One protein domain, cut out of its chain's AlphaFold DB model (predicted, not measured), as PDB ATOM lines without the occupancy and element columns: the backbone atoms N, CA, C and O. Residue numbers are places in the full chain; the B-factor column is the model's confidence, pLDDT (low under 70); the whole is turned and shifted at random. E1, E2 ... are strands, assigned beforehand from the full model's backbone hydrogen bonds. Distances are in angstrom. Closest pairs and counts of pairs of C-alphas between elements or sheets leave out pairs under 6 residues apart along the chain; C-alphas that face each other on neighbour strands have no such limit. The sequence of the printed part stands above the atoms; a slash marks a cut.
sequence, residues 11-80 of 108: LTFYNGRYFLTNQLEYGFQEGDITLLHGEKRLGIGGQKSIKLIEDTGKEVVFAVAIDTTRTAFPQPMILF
ATOM      1  N   LEU A  11     234.146 197.507 202.129       77.69
ATOM      2  CA  LEU A  11     233.297 197.882 200.995       77.69
ATOM      3  C   LEU A  11     231.834 197.841 201.423       77.69
ATOM      4  O   LEU A  11     231.329 196.766 201.747       77.69
ATOM      5  N   THR A  12     231.144 198.981 201.381       75.12
ATOM      6  CA  THR A  12     229.712 199.060 201.708       75.12
ATOM      7  C   THR A  12     228.872 199.175 200.441       75.12
ATOM      8  O   THR A  12     229.109 200.046 199.601       75.12
ATOM      9  N   PHE A  13     227.868 198.308 200.322       74.19
ATOM     10  CA  PHE A  13     226.910 198.282 199.222       74.19
ATOM     11  C   PHE A  13     225.547 198.802 199.689       74.19
ATOM     12  O   PHE A  13     225.156 198.638 200.843       74.19
ATOM     13  N   TYR A  14     224.798 199.413 198.767       63.69
ATOM     14  CA  TYR A  14     223.519 200.082 199.048       63.69
ATOM     15  C   TYR A  14     222.443 199.169 199.677       63.69
ATOM     16  O   TYR A  14     221.510 199.654 200.301       63.69
ATOM     17  N   ASN A  15     222.584 197.847 199.579       72.62
ATOM     18  CA  ASN A  15     221.677 196.863 200.180       72.62
ATOM     19  C   ASN A  15     222.025 196.484 201.636       72.62
ATOM     20  O   ASN A  15     221.634 195.415 202.099       72.62
ATOM     21  N   GLY A  16     222.808 197.307 202.341       74.06
ATOM     22  CA  GLY A  16     223.212 197.046 203.728       74.06
ATOM     23  C   GLY A  16     224.232 195.914 203.882       74.06
ATOM     24  O   GLY A  16     224.527 195.499 205.005       74.06
ATOM     25  N   ARG A  17     224.780 195.409 202.767       85.62
ATOM     26  CA  ARG A  17     225.876 194.438 202.777       85.62
ATOM     27  C   ARG A  17     227.210 195.152 202.841       85.62
ATOM     28  O   ARG A  17     227.443 196.134 202.134       85.62
ATOM     29  N   TYR A  18     228.103 194.605 203.644       87.88
ATOM     30  CA  TYR A  18     229.463 195.081 203.794       87.88
ATOM     31  C   TYR A  18     230.436 193.920 203.625       87.88
ATOM     32  O   TYR A  18     230.181 192.824 204.113       87.88
ATOM     33  N   PHE A  19     231.548 194.151 202.936       88.12
ATOM     34  CA  PHE A  19     232.570 193.138 202.675       88.12
ATOM     35  C   PHE A  19     233.948 193.652 203.056       88.12
ATOM     36  O   PHE A  19     234.253 194.825 202.851       88.12
ATOM     37  N   LEU A  20     234.795 192.772 203.579       86.38
ATOM     38  CA  LEU A  20     236.171 193.113 203.926       86.38
ATOM     39  C   LEU A  20     237.000 193.306 202.649       86.38
ATOM     40  O   LEU A  20     236.991 192.450 201.759       86.38
ATOM     41  N   THR A  21     237.744 194.411 202.548       80.56
ATOM     42  CA  THR A  21     238.668 194.625 201.423       80.56
ATOM     43  C   THR A  21     239.856 193.672 201.524       80.56
ATOM     44  O   THR A  21     240.218 193.063 200.516       80.56
ATOM     45  N   ASN A  22     240.395 193.484 202.732       81.38
ATOM     46  CA  ASN A  22     241.447 192.528 203.058       81.38
ATOM     47  C   ASN A  22     240.998 191.657 204.237       81.38
ATOM     48  O   ASN A  22     240.798 192.173 205.327       81.38
ATOM     49  N   GLN A  23     240.805 190.357 204.018       83.81
ATOM     50  CA  GLN A  23     240.300 189.442 205.049       83.81
ATOM     51  C   GLN A  23     241.411 188.998 206.013       83.81
ATOM     52  O   GLN A  23     241.132 188.780 207.188       83.81
ATOM     53  N   LEU A  24     242.669 188.949 205.559       85.25
ATOM     54  CA  LEU A  24     243.814 188.529 206.381       85.25
ATOM     55  C   LEU A  24     244.000 189.426 207.611       85.25
ATOM     56  O   LEU A  24     244.323 188.963 208.698       85.25
ATOM     57  N   GLU A  25     243.716 190.718 207.464       84.88
ATOM     58  CA  GLU A  25     243.813 191.698 208.552       84.88
ATOM     59  C   GLU A  25     242.758 191.510 209.652       84.88
ATOM     60  O   GLU A  25     242.856 192.129 210.709       84.88
ATOM     61  N   TYR A  26     241.756 190.663 209.412       83.25
ATOM     62  CA  TYR A  26     240.676 190.353 210.350       83.25
ATOM     63  C   TYR A  26     240.743 188.902 210.849       83.25
ATOM     64  O   TYR A  26     239.746 188.376 211.338       83.25
ATOM     65  N   GLY A  27     241.910 188.256 210.733       85.38
ATOM     66  CA  GLY A  27     242.175 186.931 211.301       85.38
ATOM     67  C   GLY A  27     241.755 185.748 210.428       85.38
ATOM     68  O   GLY A  27     241.862 184.610 210.878       85.38
ATOM     69  N   PHE A  28     241.307 185.990 209.192       86.75
ATOM     70  CA  PHE A  28     241.105 184.921 208.211       86.75
ATOM     71  C   PHE A  28     242.452 184.404 207.701       86.75
ATOM     72  O   PHE A  28     243.407 185.171 207.568       86.75
ATOM     73  N   GLN A  29     242.525 183.114 207.391       88.00
ATOM     74  CA  GLN A  29     243.715 182.490 206.816       88.00
ATOM     75  C   GLN A  29     243.656 182.522 205.287       88.00
ATOM     76  O   GLN A  29     242.577 182.620 204.709       88.00
ATOM     77  N   GLU A  30     244.795 182.378 204.601       82.00
ATOM     78  CA  GLU A  30     244.813 182.319 203.128       82.00
ATOM     79  C   GLU A  30     243.895 181.218 202.569       82.00
ATOM     80  O   GLU A  30     243.245 181.421 201.544       82.00
ATOM     81  N   GLY A  31     243.763 180.093 203.283       81.12
ATOM     82  CA  GLY A  31     242.835 179.013 202.932       81.12
ATOM     83  C   GLY A  31     241.358 179.431 202.934       81.12
ATOM     84  O   GLY A  31     240.577 178.915 202.133       81.12
ATOM     85  N   ASP A  32     240.982 180.411 203.761       78.12
ATOM     86  CA  ASP A  32     239.621 180.962 203.816       78.12
ATOM     87  C   ASP A  32     239.329 181.907 202.635       78.12
ATOM     88  O   ASP A  32     238.168 182.128 202.277       78.12
ATOM     89  N   ILE A  33     240.375 182.448 201.996       80.62
ATOM     90  CA  ILE A  33     240.304 183.410 200.884       80.62
ATOM     91  C   ILE A  33     240.472 182.675 199.552       80.62
ATOM     92  O   ILE A  33     241.350 182.968 198.740       80.62
ATOM     93  N   THR A  34     239.614 181.686 199.311       81.38
ATOM     94  CA  THR A  34     239.736 180.816 198.138       81.38
ATOM     95  C   THR A  34     239.695 181.612 196.824       81.38
ATOM     96  O   THR A  34     238.767 182.395 196.573       81.38
ATOM     97  N   LEU A  35     240.686 181.376 195.957       80.25
ATOM     98  CA  LEU A  35     240.668 181.830 194.567       80.25
ATOM     99  C   LEU A  35     239.628 181.022 193.781       80.25
ATOM    100  O   LEU A  35     239.641 179.794 193.748       80.25
ATOM    101  N   LEU A  36     238.711 181.738 193.146       81.69
ATOM    102  CA  LEU A  36     237.642 181.208 192.315       81.69
ATOM    103  C   LEU A  36     238.032 181.316 190.833       81.69
ATOM    104  O   LEU A  36     238.850 182.150 190.438       81.69
ATOM    105  N   HIS A  37     237.394 180.510 189.980       77.69
ATOM    106  CA  HIS A  37     237.610 180.578 188.534       77.69
ATOM    107  C   HIS A  37     237.408 181.994 187.963       77.69
ATOM    108  O   HIS A  37     236.465 182.706 188.325       77.69
ATOM    109  N   GLY A  38     238.267 182.360 187.004       74.56
ATOM    110  CA  GLY A  38     238.191 183.627 186.273       74.56
ATOM    111  C   GLY A  38     238.728 184.831 187.048       74.56
ATOM    112  O   GLY A  38     238.096 185.886 187.011       74.56
ATOM    113  N   GLU A  39     239.859 184.671 187.749       78.06
ATOM    114  CA  GLU A  39     240.527 185.746 188.512       78.06
ATOM    115  C   GLU A  39     239.607 186.376 189.569       78.06
ATOM    116  O   GLU A  39     239.571 187.596 189.772       78.06
ATOM    117  N   LYS A  40     238.789 185.539 190.211       82.69
ATOM    118  CA  LYS A  40     237.881 185.954 191.278       82.69
ATOM    119  C   LYS A  40     238.405 185.443 192.611       82.69
ATOM    120  O   LYS A  40     239.073 184.421 192.677       82.69
ATOM    121  N   ARG A  41     238.060 186.129 193.690       84.12
ATOM    122  CA  ARG A  41     238.313 185.706 195.068       84.12
ATOM    123  C   ARG A  41     237.009 185.642 195.841       84.12
ATOM    124  O   ARG A  41     236.067 186.385 195.541       84.12
ATOM    125  N   LEU A  42     236.965 184.791 196.855       86.69
ATOM    126  CA  LEU A  42     235.862 184.785 197.799       86.69
ATOM    127  C   LEU A  42     235.925 186.041 198.681       86.69
ATOM    128  O   LEU A  42     236.912 186.318 199.353       86.69
ATOM    129  N   GLY A  43     234.870 186.840 198.644       87.38
ATOM    130  CA  GLY A  43     234.628 187.953 199.547       87.38
ATOM    131  C   GLY A  43     233.851 187.499 200.761       87.38
ATOM    132  O   GLY A  43     232.769 186.936 200.601       87.38
ATOM    133  N   ILE A  44     234.362 187.806 201.946       88.38
ATOM    134  CA  ILE A  44     233.688 187.567 203.219       88.38
ATOM    135  C   ILE A  44     233.185 188.898 203.766       88.38
ATOM    136  O   ILE A  44     233.877 189.921 203.732       88.38
ATOM    137  N   GLY A  45     231.944 188.887 204.230       89.44
ATOM    138  CA  GLY A  45     231.258 190.071 204.695       89.44
ATOM    139  C   GLY A  45     230.076 189.744 205.587       89.44
ATOM    140  O   GLY A  45     229.897 188.616 206.048       89.44
ATOM    141  N   GLY A  46     229.231 190.740 205.795       89.62
ATOM    142  CA  GLY A  46     227.997 190.581 206.538       89.62
ATOM    143  C   GLY A  46     226.907 191.518 206.058       89.62
ATOM    144  O   GLY A  46     227.125 192.427 205.256       89.62
ATOM    145  N   GLN A  47     225.712 191.265 206.558       89.69
ATOM    146  CA  GLN A  47     224.551 192.109 206.380       89.69
ATOM    147  C   GLN A  47     223.944 192.360 207.754       89.69
ATOM    148  O   GLN A  47     223.729 191.429 208.527       89.69
ATOM    149  N   LYS A  48     223.678 193.628 208.056       86.38
ATOM    150  CA  LYS A  48     222.936 194.022 209.253       86.38
ATOM    151  C   LYS A  48     221.527 194.403 208.835       86.38
ATOM    152  O   LYS A  48     221.351 195.160 207.883       86.38
ATOM    153  N   SER A  49     220.535 193.873 209.536       87.69
ATOM    154  CA  SER A  49     219.131 194.221 209.332       87.69
ATOM    155  C   SER A  49     218.410 194.345 210.666       87.69
ATOM    156  O   SER A  49     218.818 193.752 211.663       87.69
ATOM    157  N   ILE A  50     217.350 195.146 210.684       87.75
ATOM    158  CA  ILE A  50     216.434 195.242 211.817       87.75
ATOM    159  C   ILE A  50     215.184 194.461 211.422       87.75
ATOM    160  O   ILE A  50     214.603 194.723 210.368       87.75
ATOM    161  N   LYS A  51     214.803 193.482 212.240       88.38
ATOM    162  CA  LYS A  51     213.599 192.670 212.066       88.38
ATOM    163  C   LYS A  51     212.612 193.016 213.172       88.38
ATOM    164  O   LYS A  51     213.005 193.169 214.324       88.38
ATOM    165  N   LEU A  52     211.346 193.136 212.803       87.69
ATOM    166  CA  LEU A  52     210.242 193.215 213.750       87.69
ATOM    167  C   LEU A  52     209.816 191.783 214.059       87.69
ATOM    168  O   LEU A  52     209.591 191.004 213.131       87.69
ATOM    169  N   ILE A  53     209.768 191.432 215.336       87.56
ATOM    170  CA  ILE A  53     209.326 190.122 215.806       87.56
ATOM    171  C   ILE A  53     208.081 190.350 216.653       87.56
ATOM    172  O   ILE A  53     208.094 191.182 217.562       87.56
ATOM    173  N   GLU A  54     207.003 189.646 216.323       83.19
ATOM    174  CA  GLU A  54     205.812 189.615 217.167       83.19
ATOM    175  C   GLU A  54     206.110 188.798 218.422       83.19
ATOM    176  O   GLU A  54     206.565 187.656 218.329       83.19
ATOM    177  N   ASP A  55     205.844 189.391 219.583       78.81
ATOM    178  CA  ASP A  55     205.796 188.663 220.843       78.81
ATOM    179  C   ASP A  55     204.347 188.259 221.154       78.81
ATOM    180  O   ASP A  55     203.376 188.863 220.675       78.81
ATOM    181  N   THR A  56     204.174 187.209 221.954       73.25
ATOM    182  CA  THR A  56     202.859 186.738 222.385       73.25
ATOM    183  C   THR A  56     202.130 187.829 223.170       73.25
ATOM    184  O   THR A  56     202.372 188.009 224.358       73.25
ATOM    185  N   GLY A  57     201.192 188.536 222.526       68.50
ATOM    186  CA  GLY A  57     200.205 189.357 223.239       68.50
ATOM    187  C   GLY A  57     200.022 190.821 222.828       68.50
ATOM    188  O   GLY A  57     199.313 191.505 223.561       68.50
ATOM    189  N   LYS A  58     200.525 191.264 221.658       66.56
ATOM    190  CA  LYS A  58     200.387 192.619 221.035       66.56
ATOM    191  C   LYS A  58     201.618 193.532 221.138       66.56
ATOM    192  O   LYS A  58     201.534 194.692 220.739       66.56
ATOM    193  N   GLU A  59     202.750 193.033 221.620       74.88
ATOM    194  CA  GLU A  59     204.007 193.785 221.611       74.88
ATOM    195  C   GLU A  59     204.863 193.410 220.395       74.88
ATOM    196  O   GLU A  59     204.921 192.253 219.975       74.88
ATOM    197  N   VAL A  60     205.510 194.416 219.800       80.81
ATOM    198  CA  VAL A  60     206.453 194.235 218.693       80.81
ATOM    199  C   VAL A  60     207.848 194.527 219.217       80.81
ATOM    200  O   VAL A  60     208.126 195.632 219.686       80.81
ATOM    201  N   VAL A  61     208.736 193.544 219.105       84.44
ATOM    202  CA  VAL A  61     210.128 193.657 219.535       84.44
ATOM    203  C   VAL A  61     211.019 193.892 218.318       84.44
ATOM    204  O   VAL A  61     210.838 193.296 217.254       84.44
ATOM    205  N   PHE A  62     212.013 194.765 218.471       87.38
ATOM    206  CA  PHE A  62     213.050 194.973 217.467       87.38
ATOM    207  C   PHE A  62     214.209 194.008 217.704       87.38
ATOM    208  O   PHE A  62     214.856 194.045 218.749       87.38
ATOM    209  N   ALA A  63     214.524 193.191 216.705       87.56
ATOM    210  CA  ALA A  63     215.709 192.350 216.697       87.56
ATOM    211  C   ALA A  63     216.732 192.875 215.689       87.56
ATOM    212  O   ALA A  63     216.418 193.124 214.523       87.56
ATOM    213  N   VAL A  64     217.984 192.999 216.122       88.44
ATOM    214  CA  VAL A  64     219.110 193.242 215.215       88.44
ATOM    215  C   VAL A  64     219.613 191.893 214.721       88.44
ATOM    216  O   VAL A  64     220.170 191.112 215.486       88.44
ATOM    217  N   ALA A  65     219.425 191.620 213.432       86.69
ATOM    218  CA  ALA A  65     219.945 190.430 212.776       86.69
ATOM    219  C   ALA A  65     221.267 190.753 212.073       86.69
ATOM    220  O   ALA A  65     221.358 191.708 211.292       86.69
ATOM    221  N   ILE A  66     222.287 189.944 212.356       87.62
ATOM    222  CA  ILE A  66     223.607 190.025 211.733       87.62
ATOM    223  C   ILE A  66     223.865 188.703 211.024       87.62
ATOM    224  O   ILE A  66     224.117 187.690 211.669       87.62
ATOM    225  N   ASP A  67     223.830 188.737 209.698       88.62
ATOM    226  CA  ASP A  67     224.050 187.564 208.862       88.62
ATOM    227  C   ASP A  67     225.438 187.643 208.223       88.62
ATOM    228  O   ASP A  67     225.854 188.696 207.731       88.62
ATOM    229  N   THR A  68     226.168 186.529 208.209       87.38
ATOM    230  CA  THR A  68     227.420 186.433 207.447       87.38
ATOM    231  C   THR A  68     227.104 186.183 205.976       87.38
ATOM    232  O   THR A  68     226.181 185.447 205.633       87.38
ATOM    233  N   THR A  69     227.851 186.822 205.076       87.88
ATOM    234  CA  THR A  69     227.627 186.697 203.631       87.88
ATOM    235  C   THR A  69     228.929 186.425 202.896       87.88
ATOM    236  O   THR A  69     230.002 186.894 203.287       87.88
ATOM    237  N   ARG A  70     228.830 185.645 201.816       86.94
ATOM    238  CA  ARG A  70     229.947 185.304 200.935       86.94
ATOM    239  C   ARG A  70     229.572 185.611 199.488       86.94
ATOM    240  O   ARG A  70     228.481 185.256 199.053       86.94
ATOM    241  N   THR A  71     230.472 186.259 198.756       86.69
ATOM    242  CA  THR A  71     230.264 186.679 197.357       86.69
ATOM    243  C   THR A  71     231.569 186.593 196.581       86.69
ATOM    244  O   THR A  71     232.625 186.878 197.126       86.69
ATOM    245  N   ALA A  72     231.519 186.256 195.293       86.19
ATOM    246  CA  ALA A  72     232.694 186.321 194.428       86.19
ATOM    247  C   ALA A  72     233.006 187.773 194.025       86.19
ATOM    248  O   ALA A  72     232.180 188.429 193.389       86.19
ATOM    249  N   PHE A  73     234.213 188.250 194.334       81.75
ATOM    250  CA  PHE A  73     234.729 189.526 193.837       81.75
ATOM    251  C   PHE A  73     235.805 189.296 192.785       81.75
ATOM    252  O   PHE A  73     236.579 188.350 192.920       81.75
ATOM    253  N   PRO A  74     235.919 190.164 191.768       79.50
ATOM    254  CA  PRO A  74     237.139 190.237 190.979       79.50
ATOM    255  C   PRO A  74     238.335 190.470 191.906       79.50
ATOM    256  O   PRO A  74     238.233 191.214 192.891       79.50
ATOM    257  N   GLN A  75     239.464 189.838 191.606       74.69
ATOM    258  CA  GLN A  75     240.708 190.173 192.277       74.69
ATOM    259  C   GLN A  75     241.021 191.662 192.033       74.69
ATOM    260  O   GLN A  75     240.851 192.136 190.904       74.69
ATOM    261  N   PRO A  76     241.425 192.423 193.067       69.75
ATOM    262  CA  PRO A  76     241.898 193.785 192.874       69.75
ATOM    263  C   PRO A  76     243.068 193.772 191.888       69.75
ATOM    264  O   PRO A  76     244.043 193.056 192.097       69.75
ATOM    265  N   MET A  77     242.942 194.529 190.804       72.75
ATOM    266  CA  MET A  77     243.916 194.591 189.720       72.75
ATOM    267  C   MET A  77     243.917 196.012 189.153       72.75
ATOM    268  O   MET A  77     242.888 196.695 189.184       72.75
ATOM    269  N   ILE A  78     245.063 196.458 188.642       78.94
ATOM    270  CA  ILE A  78     245.169 197.732 187.930       78.94
ATOM    271  C   ILE A  78     244.270 197.662 186.689       78.94
ATOM    272  O   ILE A  78     244.237 196.655 185.984       78.94
ATOM    273  N   LEU A  79     243.512 198.730 186.415       78.19
ATOM    274  CA  LEU A  79     242.526 198.740 185.327       78.19
ATOM    275  C   LEU A  79     243.155 198.403 183.965       78.19
ATOM    276  O   LEU A  79     242.538 197.707 183.162       78.19
ATOM    277  N   PHE A  80     244.382 198.876 183.738       81.12
ATOM    278  CA  PHE A  80     245.174 198.577 182.549       81.12
ATOM    279  C   PHE A  80     245.398 197.069 182.397       81.12
ATOM    280  O   PHE A  80     244.977 196.490 181.399       81.12
TER     281      PHE A  80
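Overview. This is residues 11 to 80 of the 108 residues of an uncharacterized protein of Strongyloides venezuelensis (UniProt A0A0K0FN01). A long, twisted hairpin of two strands, E2 and E3, makes the length of this rod; the short strand E1 lies along E2, and a loop, residues 21 to 39, joins them. The printed part has 70 residues with three named strands, E1, E2 and E3, no named helix, and under half of the residues in named strands: all strand, order E1 - E2 - E3, antiparallel. It is only just extended, close to loose, with a radius of gyration of the C-alphas of 17.0 A and spans of 59 by 26 by 21 A.

Along the chain. E2, residues 40 to 54, is 41.4 A long and begins at C-alpha 40, (237.881, 185.954, 191.278). E3, residues 60 to 74, is 41.5 A long and ends at C-alpha 74, (237.139, 190.237, 190.979). E1, residues 17 to 20, is 10.4 A long.

Arrangement. The three strands form a meander, each the antiparallel neighbour of the one before. E2 and E3 are a hairpin at 168 degrees, with N 43 and O 71 2.7 A apart, within hydrogen-bond range. E1 and E2 are a hairpin at 142 degrees, with N 46 and O 18 2.8 A apart, also within range. E1 and E3 are edge strands.

Size, cuts and confidence. The C-alphas of Gly 57 and Phe 80, the two farthest apart, are 61.3 A apart. The printed part has no cut. The link from E1 to E2 is long. Residues 14, 57 to 58 and 76 have pLDDT under 70.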